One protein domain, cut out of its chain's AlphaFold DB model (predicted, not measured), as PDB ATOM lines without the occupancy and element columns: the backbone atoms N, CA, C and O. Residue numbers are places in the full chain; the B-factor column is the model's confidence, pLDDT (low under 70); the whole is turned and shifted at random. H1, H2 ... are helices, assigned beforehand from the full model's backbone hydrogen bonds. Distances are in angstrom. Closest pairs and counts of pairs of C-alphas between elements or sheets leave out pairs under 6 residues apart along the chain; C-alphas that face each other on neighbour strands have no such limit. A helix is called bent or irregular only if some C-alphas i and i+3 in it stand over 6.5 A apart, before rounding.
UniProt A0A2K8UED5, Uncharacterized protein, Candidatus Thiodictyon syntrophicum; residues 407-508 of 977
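This is residues 407 to 508 of the 977 residues of an uncharacterized protein of Candidatus Thiodictyon syntrophicum (UniProt A0A2K8UED5). Short helices make a compact, elongated stack in three levels along the longest axis: H1 and H2 at one end, H3 and H4 in the middle, then H5 and H6, with the small H7 at the far end. H4 is the core piece, with H1 and H2 on the side toward the first residues and H6 on the other, while H5 meets H3 and H7. The printed part has 102 residues with seven named helices, H1 to H7 in that order, and no named strand; its class is all helix, and the helix packing is mostly crossed. The radius of gyration of the C-alphas is 12.6 A, and the spans are 39, 24 and 22 A.

Start at H1, residues 414 to 424, and go on to H2, residues 433 to 440: they are close but not clearly touching, with closest C-alphas Cys 424 and Cys 436 at 6.8 A. Next comes H3, residues 445 to 450, then the hub, H4, residues 456 to 464. H4 touches H2 at a steep tilt of 60 degrees, opposite ways; look at the closest C-alphas, Asp 433 and Ala 461, at 4.3 A. H4 also touches H1, with closest C-alphas Cys 424 and Gly 457 at 4.7 A. In H5, residues 468 to 480, residues 474 to 478 alone touch H3, with closest C-alphas Ala 446 and His 477 at 5.8 A. H4 and H5 only just touch, only at the corner, with 3 pairs of C-alphas within 8 A; the closest are Glu 462 and Leu 468, at 4.8 A. H6, residues 487 to 496, touches H4 at a shallow tilt of 18 degrees, the same way, with closest C-alphas Thr 456 and Leu 487 at 5.0 A. H7, residues 503 to 506, touches H5, with closest C-alphas Ala 475 and Trp 504 at 4.9 A. Every O i to N i+4 pair is within hydrogen-bond range in H1, H2, H3, H4 and H6; H5 has 3 of 9, beside 6 of 10 O i to N i+3 pairs, and H7 is too short for such a pair.

Find C-alpha 414 at (-29.660, 25.307, -43.821); from there H1 runs 15.4 A. H2 spans 10.4 A, H3 8.5 A, H4 12.1 A and H6 14.3 A. H5 spans 16.6 A and is irregular: C-alphas 473 and 476 are 8.3 A apart. H7 spans 4.8 A and ends at C-alpha 506, (-12.386, 40.919, -22.347).

The C-alphas of Ala 407 and Asp 508, the two farthest apart, are 41.4 A from each other. The printed part has no cut and no long link. The mean pLDDT of the printed part is 90.8; look for low confidence at residues 502 to 508, under 70.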
ATOM      1  N   ALA A 407     -19.879  23.782 -56.976       88.50
ATOM      2  CA  ALA A 407     -21.147  23.699 -57.694       88.50
ATOM      3  C   ALA A 407     -22.334  23.361 -56.775       88.50
ATOM      4  O   ALA A 407     -23.478  23.666 -57.102       88.50
ATOM      5  N   TRP A 408     -22.074  22.711 -55.640       94.44
ATOM      6  CA  TRP A 408     -23.105  22.279 -54.695       94.44
ATOM      7  C   TRP A 408     -23.485  23.362 -53.675       94.44
ATOM      8  O   TRP A 408     -24.657  23.469 -53.289       94.44
ATOM      9  N   TRP A 409     -22.502  24.146 -53.226       95.56
ATOM     10  CA  TRP A 409     -22.644  25.046 -52.087       95.56
ATOM     11  C   TRP A 409     -23.665  26.163 -52.323       95.56
ATOM     12  O   TRP A 409     -23.577  26.919 -53.288       95.56
ATOM     13  N   ASN A 410     -24.608  26.302 -51.389       95.44
ATOM     14  CA  ASN A 410     -25.502  27.451 -51.305       95.44
ATOM     15  C   ASN A 410     -25.613  27.892 -49.834       95.44
ATOM     16  O   ASN A 410     -26.249  27.184 -49.049       95.44
ATOM     17  N   PRO A 411     -25.043  29.051 -49.448       95.81
ATOM     18  CA  PRO A 411     -25.064  29.517 -48.064       95.81
ATOM     19  C   PRO A 411     -26.472  29.809 -47.531       95.81
ATOM     20  O   PRO A 411     -26.655  29.858 -46.318       95.81
ATOM     21  N   ALA A 412     -27.477  29.992 -48.395       96.00
ATOM     22  CA  ALA A 412     -28.854  30.245 -47.967       96.00
ATOM     23  C   ALA A 412     -29.566  28.983 -47.435       96.00
ATOM     24  O   ALA A 412     -30.503  29.090 -46.645       96.00
ATOM     25  N   GLU A 413     -29.113  27.783 -47.812       96.00
ATOM     26  CA  GLU A 413     -29.781  26.518 -47.485       96.00
ATOM     27  C   GLU A 413     -29.235  25.892 -46.188       96.00
ATOM     28  O   GLU A 413     -28.129  25.352 -46.164       96.00
ATOM     29  N   ALA A 414     -30.039  25.891 -45.116       95.50
ATOM     30  CA  ALA A 414     -29.660  25.307 -43.821       95.50
ATOM     31  C   ALA A 414     -29.210  23.828 -43.886       95.50
ATOM     32  O   ALA A 414     -28.205  23.492 -43.258       95.50
ATOM     33  N   PRO A 415     -29.854  22.931 -44.669       95.75
ATOM     34  CA  PRO A 415     -29.388  21.546 -44.796       95.75
ATOM     35  C   PRO A 415     -27.969  21.429 -45.374       95.75
ATOM     36  O   PRO A 415     -27.181  20.602 -44.917       95.75
ATOM     37  N   LYS A 416     -27.598  22.291 -46.334       96.19
ATOM     38  CA  LYS A 416     -26.242  22.305 -46.905       96.19
ATOM     39  C   LYS A 416     -25.214  22.834 -45.912       96.19
ATOM     40  O   LYS A 416     -24.126  22.274 -45.822       96.19
ATOM     41  N   ARG A 417     -25.556  23.871 -45.139       96.44
ATOM     42  CA  ARG A 417     -24.679  24.382 -44.073       96.44
ATOM     43  C   ARG A 417     -24.415  23.325 -43.000       96.44
ATOM     44  O   ARG A 417     -23.253  23.061 -42.713       96.44
ATOM     45  N   ARG A 418     -25.458  22.645 -42.503       96.06
ATOM     46  CA  ARG A 418     -25.320  21.518 -41.558       96.06
ATOM     47  C   ARG A 418     -24.401  20.429 -42.089       96.06
ATOM     48  O   ARG A 418     -23.477  20.017 -41.394       96.06
ATOM     49  N   ARG A 419     -24.615  20.012 -43.341       96.06
ATOM     50  CA  ARG A 419     -23.785  18.984 -43.976       96.06
ATOM     51  C   ARG A 419     -22.328  19.427 -44.129       96.06
ATOM     52  O   ARG A 419     -21.434  18.637 -43.850       96.06
ATOM     53  N   LEU A 420     -22.081  20.675 -44.535       96.62
ATOM     54  CA  LEU A 420     -20.726  21.229 -44.625       96.62
ATOM     55  C   LEU A 420     -20.021  21.200 -43.261       96.62
ATOM     56  O   LEU A 420     -18.884  20.745 -43.179       96.62
ATOM     57  N   LEU A 421     -20.699  21.662 -42.206       96.19
ATOM     58  CA  LEU A 421     -20.154  21.702 -40.848       96.19
ATOM     59  C   LEU A 421     -19.810  20.298 -40.332       96.19
ATOM     60  O   LEU A 421     -18.694  20.087 -39.867       96.19
ATOM     61  N   ALA A 422     -20.712  19.327 -40.517       95.56
ATOM     62  CA  ALA A 422     -20.461  17.930 -40.163       95.56
ATOM     63  C   ALA A 422     -19.239  17.349 -40.900       95.56
ATOM     64  O   ALA A 422     -18.422  16.664 -40.294       95.56
ATOM     65  N   LEU A 423     -19.075  17.661 -42.192       96.38
ATOM     66  CA  LEU A 423     -17.926  17.209 -42.985       96.38
ATOM     67  C   LEU A 423     -16.605  17.892 -42.590       96.38
ATOM     68  O   LEU A 423     -15.555  17.258 -42.700       96.38
ATOM     69  N   CYS A 424     -16.626  19.154 -42.137       95.62
ATOM     70  CA  CYS A 424     -15.417  19.826 -41.638       95.62
ATOM     71  C   CYS A 424     -14.991  19.314 -40.245       95.62
ATOM     72  O   CYS A 424     -13.830  19.490 -39.883       95.62
ATOM     73  N   ASP A 425     -15.889  18.700 -39.465       94.50
ATOM     74  CA  ASP A 425     -15.588  18.174 -38.119       94.50
ATOM     75  C   ASP A 425     -14.938  16.777 -38.123       94.50
ATOM     76  O   ASP A 425     -14.465  16.295 -37.096       94.50
ATOM     77  N   LEU A 426     -14.867  16.144 -39.296       95.38
ATOM     78  CA  LEU A 426     -14.212  14.857 -39.506       95.38
ATOM     79  C   LEU A 426     -12.691  14.919 -39.265       95.38
ATOM     80  O   LEU A 426     -12.037  15.915 -39.576       95.38
ATOM     81  N   ASP A 427     -12.114  13.813 -38.781       91.12
ATOM     82  CA  ASP A 427     -10.667  13.645 -38.582       91.12
ATOM     83  C   ASP A 427     -10.161  12.336 -39.235       91.12
ATOM     84  O   ASP A 427     -10.543  11.254 -38.782       91.12
ATOM     85  N   PRO A 428      -9.349  12.388 -40.316       93.06
ATOM     86  CA  PRO A 428      -8.901  13.594 -41.017       93.06
ATOM     87  C   PRO A 428     -10.052  14.299 -41.767       93.06
ATOM     88  O   PRO A 428     -11.029  13.641 -42.145       93.06
ATOM     89  N   PRO A 429      -9.948  15.620 -42.015       92.62
ATOM     90  CA  PRO A 429     -10.983  16.376 -42.712       92.62
ATOM     91  C   PRO A 429     -11.038  16.022 -44.204       92.62
ATOM     92  O   PRO A 429     -10.008  15.841 -44.853       92.62
ATOM     93  N   LEU A 430     -12.252  15.987 -44.763       96.38
ATOM     94  CA  LEU A 430     -12.488  15.738 -46.195       96.38
ATOM     95  C   LEU A 430     -12.493  17.008 -47.055       96.38
ATOM     96  O   LEU A 430     -12.632  16.945 -48.278       96.38
ATOM     97  N   ILE A 431     -12.392  18.171 -46.424       97.12
ATOM     98  CA  ILE A 431     -12.414  19.481 -47.069       97.12
ATOM     99  C   ILE A 431     -11.122  20.173 -46.671       97.12
ATOM    100  O   ILE A 431     -10.816  20.244 -45.479       97.12
ATOM    101  N   ALA A 432     -10.361  20.678 -47.641       96.12
ATOM    102  CA  ALA A 432      -9.114  21.362 -47.324       96.12
ATOM    103  C   ALA A 432      -9.383  22.580 -46.426       96.12
ATOM    104  O   ALA A 432     -10.333  23.331 -46.667       96.12
ATOM    105  N   ASP A 433      -8.520  22.822 -45.432       95.88
ATOM    106  CA  ASP A 433      -8.712  23.891 -44.439       95.88
ATOM    107  C   ASP A 433      -8.960  25.259 -45.107       95.88
ATOM    108  O   ASP A 433      -9.901  25.973 -44.758       95.88
ATOM    109  N   ALA A 434      -8.191  25.593 -46.151       96.31
ATOM    110  CA  ALA A 434      -8.365  26.829 -46.917       96.31
ATOM    111  C   ALA A 434      -9.733  26.914 -47.622       96.31
ATOM    112  O   ALA A 434     -10.320  27.996 -47.717       96.31
ATOM    113  N   ARG A 435     -10.258  25.783 -48.110       96.75
ATOM    114  CA  ARG A 435     -11.560  25.716 -48.778       96.75
ATOM    115  C   ARG A 435     -12.703  25.790 -47.771       96.75
ATOM    116  O   ARG A 435     -13.613  26.582 -48.001       96.75
ATOM    117  N   CYS A 436     -12.640  25.043 -46.662       96.44
ATOM    118  CA  CYS A 436     -13.641  25.127 -45.589       96.44
ATOM    119  C   CYS A 436     -13.699  26.571 -45.054       96.44
ATOM    120  O   CYS A 436     -14.767  27.180 -45.084       96.44
ATOM    121  N   ALA A 437     -12.548  27.183 -44.740       96.62
ATOM    122  CA  ALA A 437     -12.474  28.568 -44.272       96.62
ATOM    123  C   ALA A 437     -13.069  29.580 -45.269       96.62
ATOM    124  O   ALA A 437     -13.788  30.492 -44.867       96.62
ATOM    125  N   ALA A 438     -12.825  29.427 -46.576       96.44
ATOM    126  CA  ALA A 438     -13.407  30.310 -47.592       96.44
ATOM    127  C   ALA A 438     -14.945  30.222 -47.664       96.44
ATOM    128  O   ALA A 438     -15.596  31.217 -47.990       96.44
ATOM    129  N   LEU A 439     -15.522  29.052 -47.362       96.31
ATOM    130  CA  LEU A 439     -16.969  28.818 -47.376       96.31
ATOM    131  C   LEU A 439     -17.647  29.248 -46.066       96.31
ATOM    132  O   LEU A 439     -18.761  29.773 -46.109       96.31
ATOM    133  N   THR A 440     -16.989  29.054 -44.918       96.31
ATOM    134  CA  THR A 440     -17.564  29.335 -43.591       96.31
ATOM    135  C   THR A 440     -17.340  30.773 -43.142       96.31
ATOM    136  O   THR A 440     -18.254  31.369 -42.571       96.31
ATOM    137  N   ARG A 441     -16.181  31.377 -43.448       95.75
ATOM    138  CA  ARG A 441     -15.817  32.740 -43.015       95.75
ATOM    139  C   ARG A 441     -16.860  33.813 -43.356       95.75
ATOM    140  O   ARG A 441     -17.076  34.692 -42.526       95.75
ATOM    141  N   PRO A 442     -17.498  33.814 -44.544       96.81
ATOM    142  CA  PRO A 442     -18.511  34.818 -44.878       96.81
ATOM    143  C   PRO A 442     -19.816  34.704 -44.070       96.81
ATOM    144  O   PRO A 442     -20.623  35.630 -44.102       96.81
ATOM    145  N   LEU A 443     -20.050  33.580 -43.384       96.75
ATOM    146  CA  LEU A 443     -21.272  33.315 -42.624       96.75
ATOM    147  C   LEU A 443     -21.099  33.692 -41.152       96.75
ATOM    148  O   LEU A 443     -20.136  33.218 -40.553       96.75
ATOM    149  N   PRO A 444     -22.014  34.463 -40.533       96.62
ATOM    150  CA  PRO A 444     -21.939  34.774 -39.107       96.62
ATOM    151  C   PRO A 444     -21.961  33.518 -38.223       96.62
ATOM    152  O   PRO A 444     -22.691  32.567 -38.515       96.62
ATOM    153  N   ILE A 445     -21.244  33.538 -37.096       95.50
ATOM    154  CA  ILE A 445     -21.244  32.456 -36.096       95.50
ATOM    155  C   ILE A 445     -22.666  32.178 -35.609       95.50
ATOM    156  O   ILE A 445     -23.044  31.022 -35.479       95.50
ATOM    157  N   ALA A 446     -23.488  33.215 -35.422       94.81
ATOM    158  CA  ALA A 446     -24.896  33.053 -35.057       94.81
ATOM    159  C   ALA A 446     -25.682  32.213 -36.081       94.81
ATOM    160  O   ALA A 446     -26.518  31.398 -35.700       94.81
ATOM    161  N   THR A 447     -25.398  32.386 -37.377       96.12
ATOM    162  CA  THR A 447     -26.028  31.613 -38.456       96.12
ATOM    163  C   THR A 447     -25.550  30.167 -38.450       96.12
ATOM    164  O   THR A 447     -26.379  29.268 -38.532       96.12
ATOM    165  N   LEU A 448     -24.240  29.941 -38.316       95.31
ATOM    166  CA  LEU A 448     -23.671  28.591 -38.267       95.31
ATOM    167  C   LEU A 448     -24.123  27.827 -37.008       95.31
ATOM    168  O   LEU A 448     -24.412  26.639 -37.074       95.31
ATOM    169  N   ALA A 449     -24.238  28.513 -35.870       93.38
ATOM    170  CA  ALA A 449     -24.694  27.935 -34.609       93.38
ATOM    171  C   ALA A 449     -26.180  27.544 -34.638       93.38
ATOM    172  O   ALA A 449     -26.552  26.508 -34.090       93.38
ATOM    173  N   ALA A 450     -27.027  28.345 -35.296       93.50
ATOM    174  CA  ALA A 450     -28.463  28.080 -35.413       93.50
ATOM    175  C   ALA A 450     -28.780  26.778 -36.172       93.50
ATOM    176  O   ALA A 450     -29.866  26.223 -36.018       93.50
ATOM    177  N   ASP A 451     -27.829  26.280 -36.963       90.75
ATOM    178  CA  ASP A 451     -27.944  25.029 -37.701       90.75
ATOM    179  C   ASP A 451     -27.719  23.784 -36.810       90.75
ATOM    180  O   ASP A 451     -28.015  22.669 -37.228       90.75
ATOM    181  N   GLY A 452     -27.220  23.931 -35.577       87.75
ATOM    182  CA  GLY A 452     -27.089  22.828 -34.612       87.75
ATOM    183  C   GLY A 452     -25.993  21.793 -34.915       87.75
ATOM    184  O   GLY A 452     -25.908  20.787 -34.213       87.75
ATOM    185  N   ALA A 453     -25.154  22.018 -35.931       89.06
ATOM    186  CA  ALA A 453     -23.989  21.183 -36.226       89.06
ATOM    187  C   ALA A 453     -22.731  21.675 -35.471       89.06
ATOM    188  O   ALA A 453     -22.633  22.873 -35.177       89.06
ATOM    189  N   PRO A 454     -21.755  20.791 -35.174       93.12
ATOM    190  CA  PRO A 454     -20.492  21.191 -34.555       93.12
ATOM    191  C   PRO A 454     -19.730  22.218 -35.403       93.12
ATOM    192  O   PRO A 454     -19.578  22.068 -36.614       93.12
ATOM    193  N   LEU A 455     -19.228  23.267 -34.755       95.88
ATOM    194  CA  LEU A 455     -18.454  24.348 -35.369       95.88
ATOM    195  C   LEU A 455     -16.944  24.141 -35.235       95.88
ATOM    196  O   LEU A 455     -16.172  24.857 -35.877       95.88
ATOM    197  N   THR A 456     -16.519  23.184 -34.408       95.25
ATOM    198  CA  THR A 456     -15.113  22.950 -34.065       95.25
ATOM    199  C   THR A 456     -14.254  22.727 -35.309       95.25
ATOM    200  O   THR A 456     -13.245  23.415 -35.472       95.25
ATOM    201  N   GLY A 457     -14.668  21.844 -36.221       95.88
ATOM    202  CA  GLY A 457     -13.990  21.617 -37.497       95.88
ATOM    203  C   GLY A 457     -13.844  22.868 -38.369       95.88
ATOM    204  O   GLY A 457     -12.745  23.196 -38.815       95.88
ATOM    205  N   ALA A 458     -14.931  23.624 -38.555       96.75
ATOM    206  CA  ALA A 458     -14.929  24.850 -39.357       96.75
ATOM    207  C   ALA A 458     -14.007  25.934 -38.777       96.75
ATOM    208  O   ALA A 458     -13.195  26.522 -39.492       96.75
ATOM    209  N   LEU A 459     -14.079  26.172 -37.465       96.94
ATOM    210  CA  LEU A 459     -13.225  27.157 -36.801       96.94
ATOM    211  C   LEU A 459     -11.761  26.703 -36.756       96.94
ATOM    212  O   LEU A 459     -10.859  27.538 -36.828       96.94
ATOM    213  N   ARG A 460     -11.500  25.390 -36.699       96.94
ATOM    214  CA  ARG A 460     -10.145  24.832 -36.798       96.94
ATOM    215  C   ARG A 460      -9.557  25.068 -38.185       96.94
ATOM    216  O   ARG A 460      -8.390  25.447 -38.280       96.94
ATOM    217  N   ALA A 461     -10.360  24.901 -39.232       96.69
ATOM    218  CA  ALA A 461      -9.967  25.233 -40.596       96.69
ATOM    219  C   ALA A 461      -9.670  26.737 -40.745       96.69
ATOM    220  O   ALA A 461      -8.626  27.106 -41.279       96.69
ATOM    221  N   GLU A 462     -10.519  27.617 -40.193       97.00
ATOM    222  CA  GLU A 462     -10.270  29.069 -40.163       97.00
ATOM    223  C   GLU A 462      -8.988  29.431 -39.387       97.00
ATOM    224  O   GLU A 462      -8.243  30.322 -39.811       97.00
ATOM    225  N   TYR A 463      -8.701  28.736 -38.279       96.81
ATOM    226  CA  TYR A 463      -7.473  28.905 -37.494       96.81
ATOM    227  C   TYR A 463      -6.232  28.517 -38.304       96.81
ATOM    228  O   TYR A 463      -5.313  29.322 -38.443       96.81
ATOM    229  N   ARG A 464      -6.229  27.318 -38.901       96.06
ATOM    230  CA  ARG A 464      -5.111  26.816 -39.716       96.06
ATOM    231  C   ARG A 464      -4.892  27.629 -40.992       96.06
ATOM    232  O   ARG A 464      -3.755  27.787 -41.422       96.06
ATOM    233  N   ALA A 465      -5.958  28.187 -41.564       96.06
ATOM    234  CA  ALA A 465      -5.883  29.108 -42.695       96.06
ATOM    235  C   ALA A 465      -5.465  30.541 -42.297       96.06
ATOM    236  O   ALA A 465      -5.301  31.389 -43.174       96.06
ATOM    237  N   GLY A 466      -5.308  30.839 -41.000       96.38
ATOM    238  CA  GLY A 466      -4.892  32.155 -40.504       96.38
ATOM    239  C   GLY A 466      -5.956  33.251 -40.637       96.38
ATOM    240  O   GLY A 466      -5.619  34.434 -40.621       96.38
ATOM    241  N   VAL A 467      -7.235  32.886 -40.780       96.12
ATOM    242  CA  VAL A 467      -8.345  33.840 -40.982       96.12
ATOM    243  C   VAL A 467      -9.287  33.958 -39.783       96.12
ATOM    244  O   VAL A 467     -10.122  34.866 -39.764       96.12
ATOM    245  N   LEU A 468      -9.132  33.103 -38.763       95.56
ATOM    246  CA  LEU A 468      -9.977  33.098 -37.560       95.56
ATOM    247  C   LEU A 468     -10.010  34.457 -36.837       95.56
ATOM    248  O   LEU A 468     -11.037  34.831 -36.276       95.56
ATOM    249  N   GLY A 469      -8.938  35.250 -36.904       92.12
ATOM    250  CA  GLY A 469      -8.859  36.563 -36.250       92.12
ATOM    251  C   GLY A 469      -9.943  37.551 -36.688       92.12
ATOM    252  O   GLY A 469     -10.349  38.408 -35.901       92.12
ATOM    253  N   ALA A 470     -10.490  37.386 -37.900       91.38
ATOM    254  CA  ALA A 470     -11.611  38.187 -38.386       91.38
ATOM    255  C   ALA A 470     -12.903  37.979 -37.568       91.38
ATOM    256  O   ALA A 470     -13.755  38.867 -37.548       91.38
ATOM    257  N   ARG A 471     -13.027  36.851 -36.851       92.81
ATOM    258  CA  ARG A 471     -14.158  36.528 -35.964       92.81
ATOM    259  C   ARG A 471     -14.123  37.264 -34.627       92.81
ATOM    260  O   ARG A 471     -15.063  37.142 -33.849       92.81
ATOM    261  N   GLY A 472     -13.085  38.057 -34.342       86.31
ATOM    262  CA  GLY A 472     -12.968  38.786 -33.072       86.31
ATOM    263  C   GLY A 472     -14.151  39.721 -32.774       86.31
ATOM    264  O   GLY A 472     -14.491  39.921 -31.610       86.31
ATOM    265  N   ALA A 473     -14.818  40.245 -33.810       87.69
ATOM    266  CA  ALA A 473     -16.024  41.068 -33.670       87.69
ATOM    267  C   ALA A 473     -17.284  40.261 -33.284       87.69
ATOM    268  O   ALA A 473     -18.260  40.833 -32.810       87.69
ATOM    269  N   GLU A 474     -17.258  38.936 -33.448       91.19
ATOM    270  CA  GLU A 474     -18.358  38.011 -33.147       91.19
ATOM    271  C   GLU A 474     -18.168  37.306 -31.791       91.19
ATOM    272  O   GLU A 474     -18.770  36.264 -31.533       91.19
ATOM    273  N   ALA A 475     -17.337  37.871 -30.905       84.94
ATOM    274  CA  ALA A 475     -17.012  37.296 -29.602       84.94
ATOM    275  C   ALA A 475     -18.236  36.825 -28.784       84.94
ATOM    276  O   ALA A 475     -18.186  35.701 -28.284       84.94
ATOM    277  N   PRO A 476     -19.359  37.572 -28.684       83.75
ATOM    278  CA  PRO A 476     -20.540  37.092 -27.959       83.75
ATOM    279  C   PRO A 476     -21.126  35.792 -28.529       83.75
ATOM    280  O   PRO A 476     -21.610  34.951 -27.779       83.75
ATOM    281  N   HIS A 477     -21.065  35.605 -29.850       88.94
ATOM    282  CA  HIS A 477     -21.572  34.402 -30.508       88.94
ATOM    283  C   HIS A 477     -20.610  33.223 -30.373       88.94
ATOM    284  O   HIS A 477     -21.076  32.105 -30.187       88.94
ATOM    285  N   LEU A 478     -19.293  33.463 -30.395       88.31
ATOM    286  CA  LEU A 478     -18.296  32.434 -30.070       88.31
ATOM    287  C   LEU A 478     -18.476  31.927 -28.634       88.31
ATOM    288  O   LEU A 478     -18.465  30.723 -28.409       88.31
ATOM    289  N   LEU A 479     -18.713  32.836 -27.679       83.00
ATOM    290  CA  LEU A 479     -18.997  32.480 -26.285       83.00
ATOM    291  C   LEU A 479     -20.266  31.624 -26.149       83.00
ATOM    292  O   LEU A 479     -20.314  30.731 -25.305       83.00
ATOM    293  N   ALA A 480     -21.274  31.865 -26.993       85.19
ATOM    294  CA  ALA A 480     -22.546  31.150 -26.947       85.19
ATOM    295  C   ALA A 480     -22.466  29.679 -27.394       85.19
ATOM    296  O   ALA A 480     -23.392  28.931 -27.098       85.19
ATOM    297  N   VAL A 481     -21.392  29.277 -28.085       89.00
ATOM    298  CA  VAL A 481     -21.177  27.906 -28.594       89.00
ATOM    299  C   VAL A 481     -20.001  27.190 -27.926       89.00
ATOM    300  O   VAL A 481     -19.611  26.107 -28.353       89.00
ATOM    301  N   LEU A 482     -19.399  27.791 -26.895       85.75
ATOM    302  CA  LEU A 482     -18.200  27.262 -26.233       85.75
ATOM    303  C   LEU A 482     -18.381  25.874 -25.614       85.75
ATOM    304  O   LEU A 482     -17.401  25.156 -25.427       85.75
ATOM    305  N   ASP A 483     -19.615  25.493 -25.302       82.06
ATOM    306  CA  ASP A 483     -19.960  24.185 -24.756       82.06
ATOM    307  C   ASP A 483     -19.762  23.034 -25.757       82.06
ATOM    308  O   ASP A 483     -19.728  21.873 -25.346       82.06
ATOM    309  N   GLN A 484     -19.561  23.335 -27.045       87.81
ATOM    310  CA  GLN A 484     -19.249  22.326 -28.051       87.81
ATOM    311  C   GLN A 484     -17.886  21.645 -27.789       87.81
ATOM    312  O   GLN A 484     -16.896  22.323 -27.483       87.81
ATOM    313  N   PRO A 485     -17.790  20.308 -27.942       85.50
ATOM    314  CA  PRO A 485     -16.555  19.564 -27.702       85.50
ATOM    315  C   PRO A 485     -15.359  20.098 -28.503       85.50
ATOM    316  O   PRO A 485     -15.430  20.300 -29.716       85.50
ATOM    317  N   GLY A 486     -14.233  20.316 -27.816       87.69
ATOM    318  CA  GLY A 486     -12.962  20.737 -28.416       87.69
ATOM    319  C   GLY A 486     -12.890  22.198 -28.877       87.69
ATOM    320  O   GLY A 486     -11.797  22.663 -29.213       87.69
ATOM    321  N   LEU A 487     -14.001  22.943 -28.872       89.88
ATOM    322  CA  LEU A 487     -14.014  24.322 -29.354       89.88
ATOM    323  C   LEU A 487     -13.257  25.274 -28.421       89.88
ATOM    324  O   LEU A 487     -12.485  26.111 -28.881       89.88
ATOM    325  N   PHE A 488     -13.426  25.130 -27.108       86.69
ATOM    326  CA  PHE A 488     -12.725  25.971 -26.135       86.69
ATOM    327  C   PHE A 488     -11.204  25.825 -26.218       86.69
ATOM    328  O   PHE A 488     -10.496  26.830 -26.291       86.69
ATOM    329  N   ALA A 489     -10.705  24.588 -26.293       86.06
ATOM    330  CA  ALA A 489      -9.281  24.314 -26.463       86.06
ATOM    331  C   ALA A 489      -8.729  24.959 -27.746       86.06
ATOM    332  O   ALA A 489      -7.657  25.565 -27.726       86.06
ATOM    333  N   LEU A 490      -9.487  24.897 -28.849       90.94
ATOM    334  CA  LEU A 490      -9.128  25.552 -30.107       90.94
ATOM    335  C   LEU A 490      -9.060  27.081 -29.972       90.94
ATOM    336  O   LEU A 490      -8.082  27.683 -30.412       90.94
ATOM    337  N   LEU A 491     -10.085  27.717 -29.395       89.75
ATOM    338  CA  LEU A 491     -10.131  29.179 -29.264       89.75
ATOM    339  C   LEU A 491      -9.040  29.697 -28.327       89.75
ATOM    340  O   LEU A 491      -8.447  30.742 -28.594       89.75
ATOM    341  N   LEU A 492      -8.735  28.944 -27.271       84.69
ATOM    342  CA  LEU A 492      -7.621  29.250 -26.391       84.69
ATOM    343  C   LEU A 492      -6.280  29.173 -27.123       84.69
ATOM    344  O   LEU A 492      -5.453  30.069 -26.983       84.69
ATOM    345  N   GLU A 493      -6.052  28.117 -27.899       88.25
ATOM    346  CA  GLU A 493      -4.816  27.975 -28.666       88.25
ATOM    347  C   GLU A 493      -4.676  29.089 -29.714       88.25
ATOM    348  O   GLU A 493      -3.614  29.701 -29.846       88.25
ATOM    349  N   ALA A 494      -5.770  29.426 -30.401       90.19
ATOM    350  CA  ALA A 494      -5.809  30.545 -31.335       90.19
ATOM    351  C   ALA A 494      -5.487  31.882 -30.656       90.19
ATOM    352  O   ALA A 494      -4.803  32.732 -31.218       90.19
ATOM    353  N   ASP A 495      -5.950  32.080 -29.431       86.44
ATOM    354  CA  ASP A 495      -5.667  33.278 -28.656       86.44
ATOM    355  C   ASP A 495      -4.212  33.345 -28.160       86.44
ATOM    356  O   ASP A 495      -3.571  34.394 -28.266       86.44
ATOM    357  N   ARG A 496      -3.648  32.219 -27.698       85.00
ATOM    358  CA  ARG A 496      -2.237  32.124 -27.273       85.00
ATOM    359  C   ARG A 496      -1.267  32.388 -28.418       85.00
ATOM    360  O   ARG A 496      -0.220  32.995 -28.203       85.00
ATOM    361  N   THR A 497      -1.622  31.954 -29.623       89.06
ATOM    362  CA  THR A 497      -0.836  32.186 -30.844       89.06
ATOM    363  C   THR A 497      -1.105  33.548 -31.490       89.06
ATOM    364  O   THR A 497      -0.456  33.896 -32.474       89.06
ATOM    365  N   GLY A 498      -2.035  34.343 -30.946       89.06
ATOM    366  CA  GLY A 498      -2.420  35.648 -31.490       89.06
ATOM    367  C   GLY A 498      -3.283  35.578 -32.756       89.06
ATOM    368  O   GLY A 498      -3.551  36.611 -33.367       89.06
ATOM    369  N   ALA A 499      -3.737  34.385 -33.147       90.50
ATOM    370  CA  ALA A 499      -4.636  34.164 -34.276       90.50
ATOM    371  C   ALA A 499      -6.087  34.583 -33.991       90.50
ATOM    372  O   ALA A 499      -6.850  34.787 -34.933       90.50
ATOM    373  N   LEU A 500      -6.476  34.738 -32.722       89.44
ATOM    374  CA  LEU A 500      -7.749  35.325 -32.305       89.44
ATOM    375  C   LEU A 500      -7.488  36.475 -31.328       89.44
ATOM    376  O   LEU A 500      -6.777  36.320 -30.340       89.44
ATOM    377  N   ALA A 501      -8.052  37.651 -31.609       78.12
ATOM    378  CA  ALA A 501      -7.843  38.828 -30.774       78.12
ATOM    379  C   ALA A 501      -8.458  38.644 -29.372       78.12
ATOM    380  O   ALA A 501      -9.525  38.055 -29.228       78.12
ATOM    381  N   ALA A 502      -7.865  39.275 -28.352       64.00
ATOM    382  CA  ALA A 502      -8.319  39.222 -26.957       64.00
ATOM    383  C   ALA A 502      -9.747  39.743 -26.622       64.00
ATOM    384  O   ALA A 502     -10.157  39.541 -25.475       64.00
ATOM    385  N   PRO A 503     -10.546  40.408 -27.497       67.75
ATOM    386  CA  PRO A 503     -11.899  40.831 -27.135       67.75
ATOM    387  C   PRO A 503     -12.812  39.718 -26.615       67.75
ATOM    388  O   PRO A 503     -13.691  40.021 -25.821       67.75
ATOM    389  N   TRP A 504     -12.587  38.444 -26.960       69.19
ATOM    390  CA  TRP A 504     -13.351  37.342 -26.360       69.19
ATOM    391  C   TRP A 504     -12.975  37.084 -24.883       69.19
ATOM    392  O   TRP A 504     -13.855  36.751 -24.096       69.19
ATOM    393  N   ARG A 505     -11.715  37.339 -24.474       67.19
ATOM    394  CA  ARG A 505     -11.243  37.314 -23.065       67.19
ATOM    395  C   ARG A 505     -11.717  38.520 -22.249       67.19
ATOM    396  O   ARG A 505     -11.864  38.447 -21.025       67.19
ATOM    397  N   ARG A 506     -11.880  39.661 -22.926       64.88
ATOM    398  CA  ARG A 506     -12.386  40.919 -22.347       64.88
ATOM    399  C   ARG A 506     -13.899  41.058 -22.450       64.88
ATOM    400  O   ARG A 506     -14.436  42.009 -21.892       64.88
ATOM    401  N   GLY A 507     -14.555  40.139 -23.158       63.31
ATOM    402  CA  GLY A 507     -16.003  40.048 -23.225       63.31
ATOM    403  C   GLY A 507     -16.562  40.087 -21.813       63.31
ATOM    404  O   GLY A 507     -15.988  39.497 -20.893       63.31
ATOM    405  N   ASP A 508     -17.625  40.861 -21.632       68.38
ATOM    406  CA  ASP A 508     -18.137  41.170 -20.311       68.38
ATOM    407  C   ASP A 508     -18.751  39.910 -19.683       68.38
ATOM    408  O   ASP A 508     -19.933  39.616 -19.873       68.38
TER     409      ASP A 508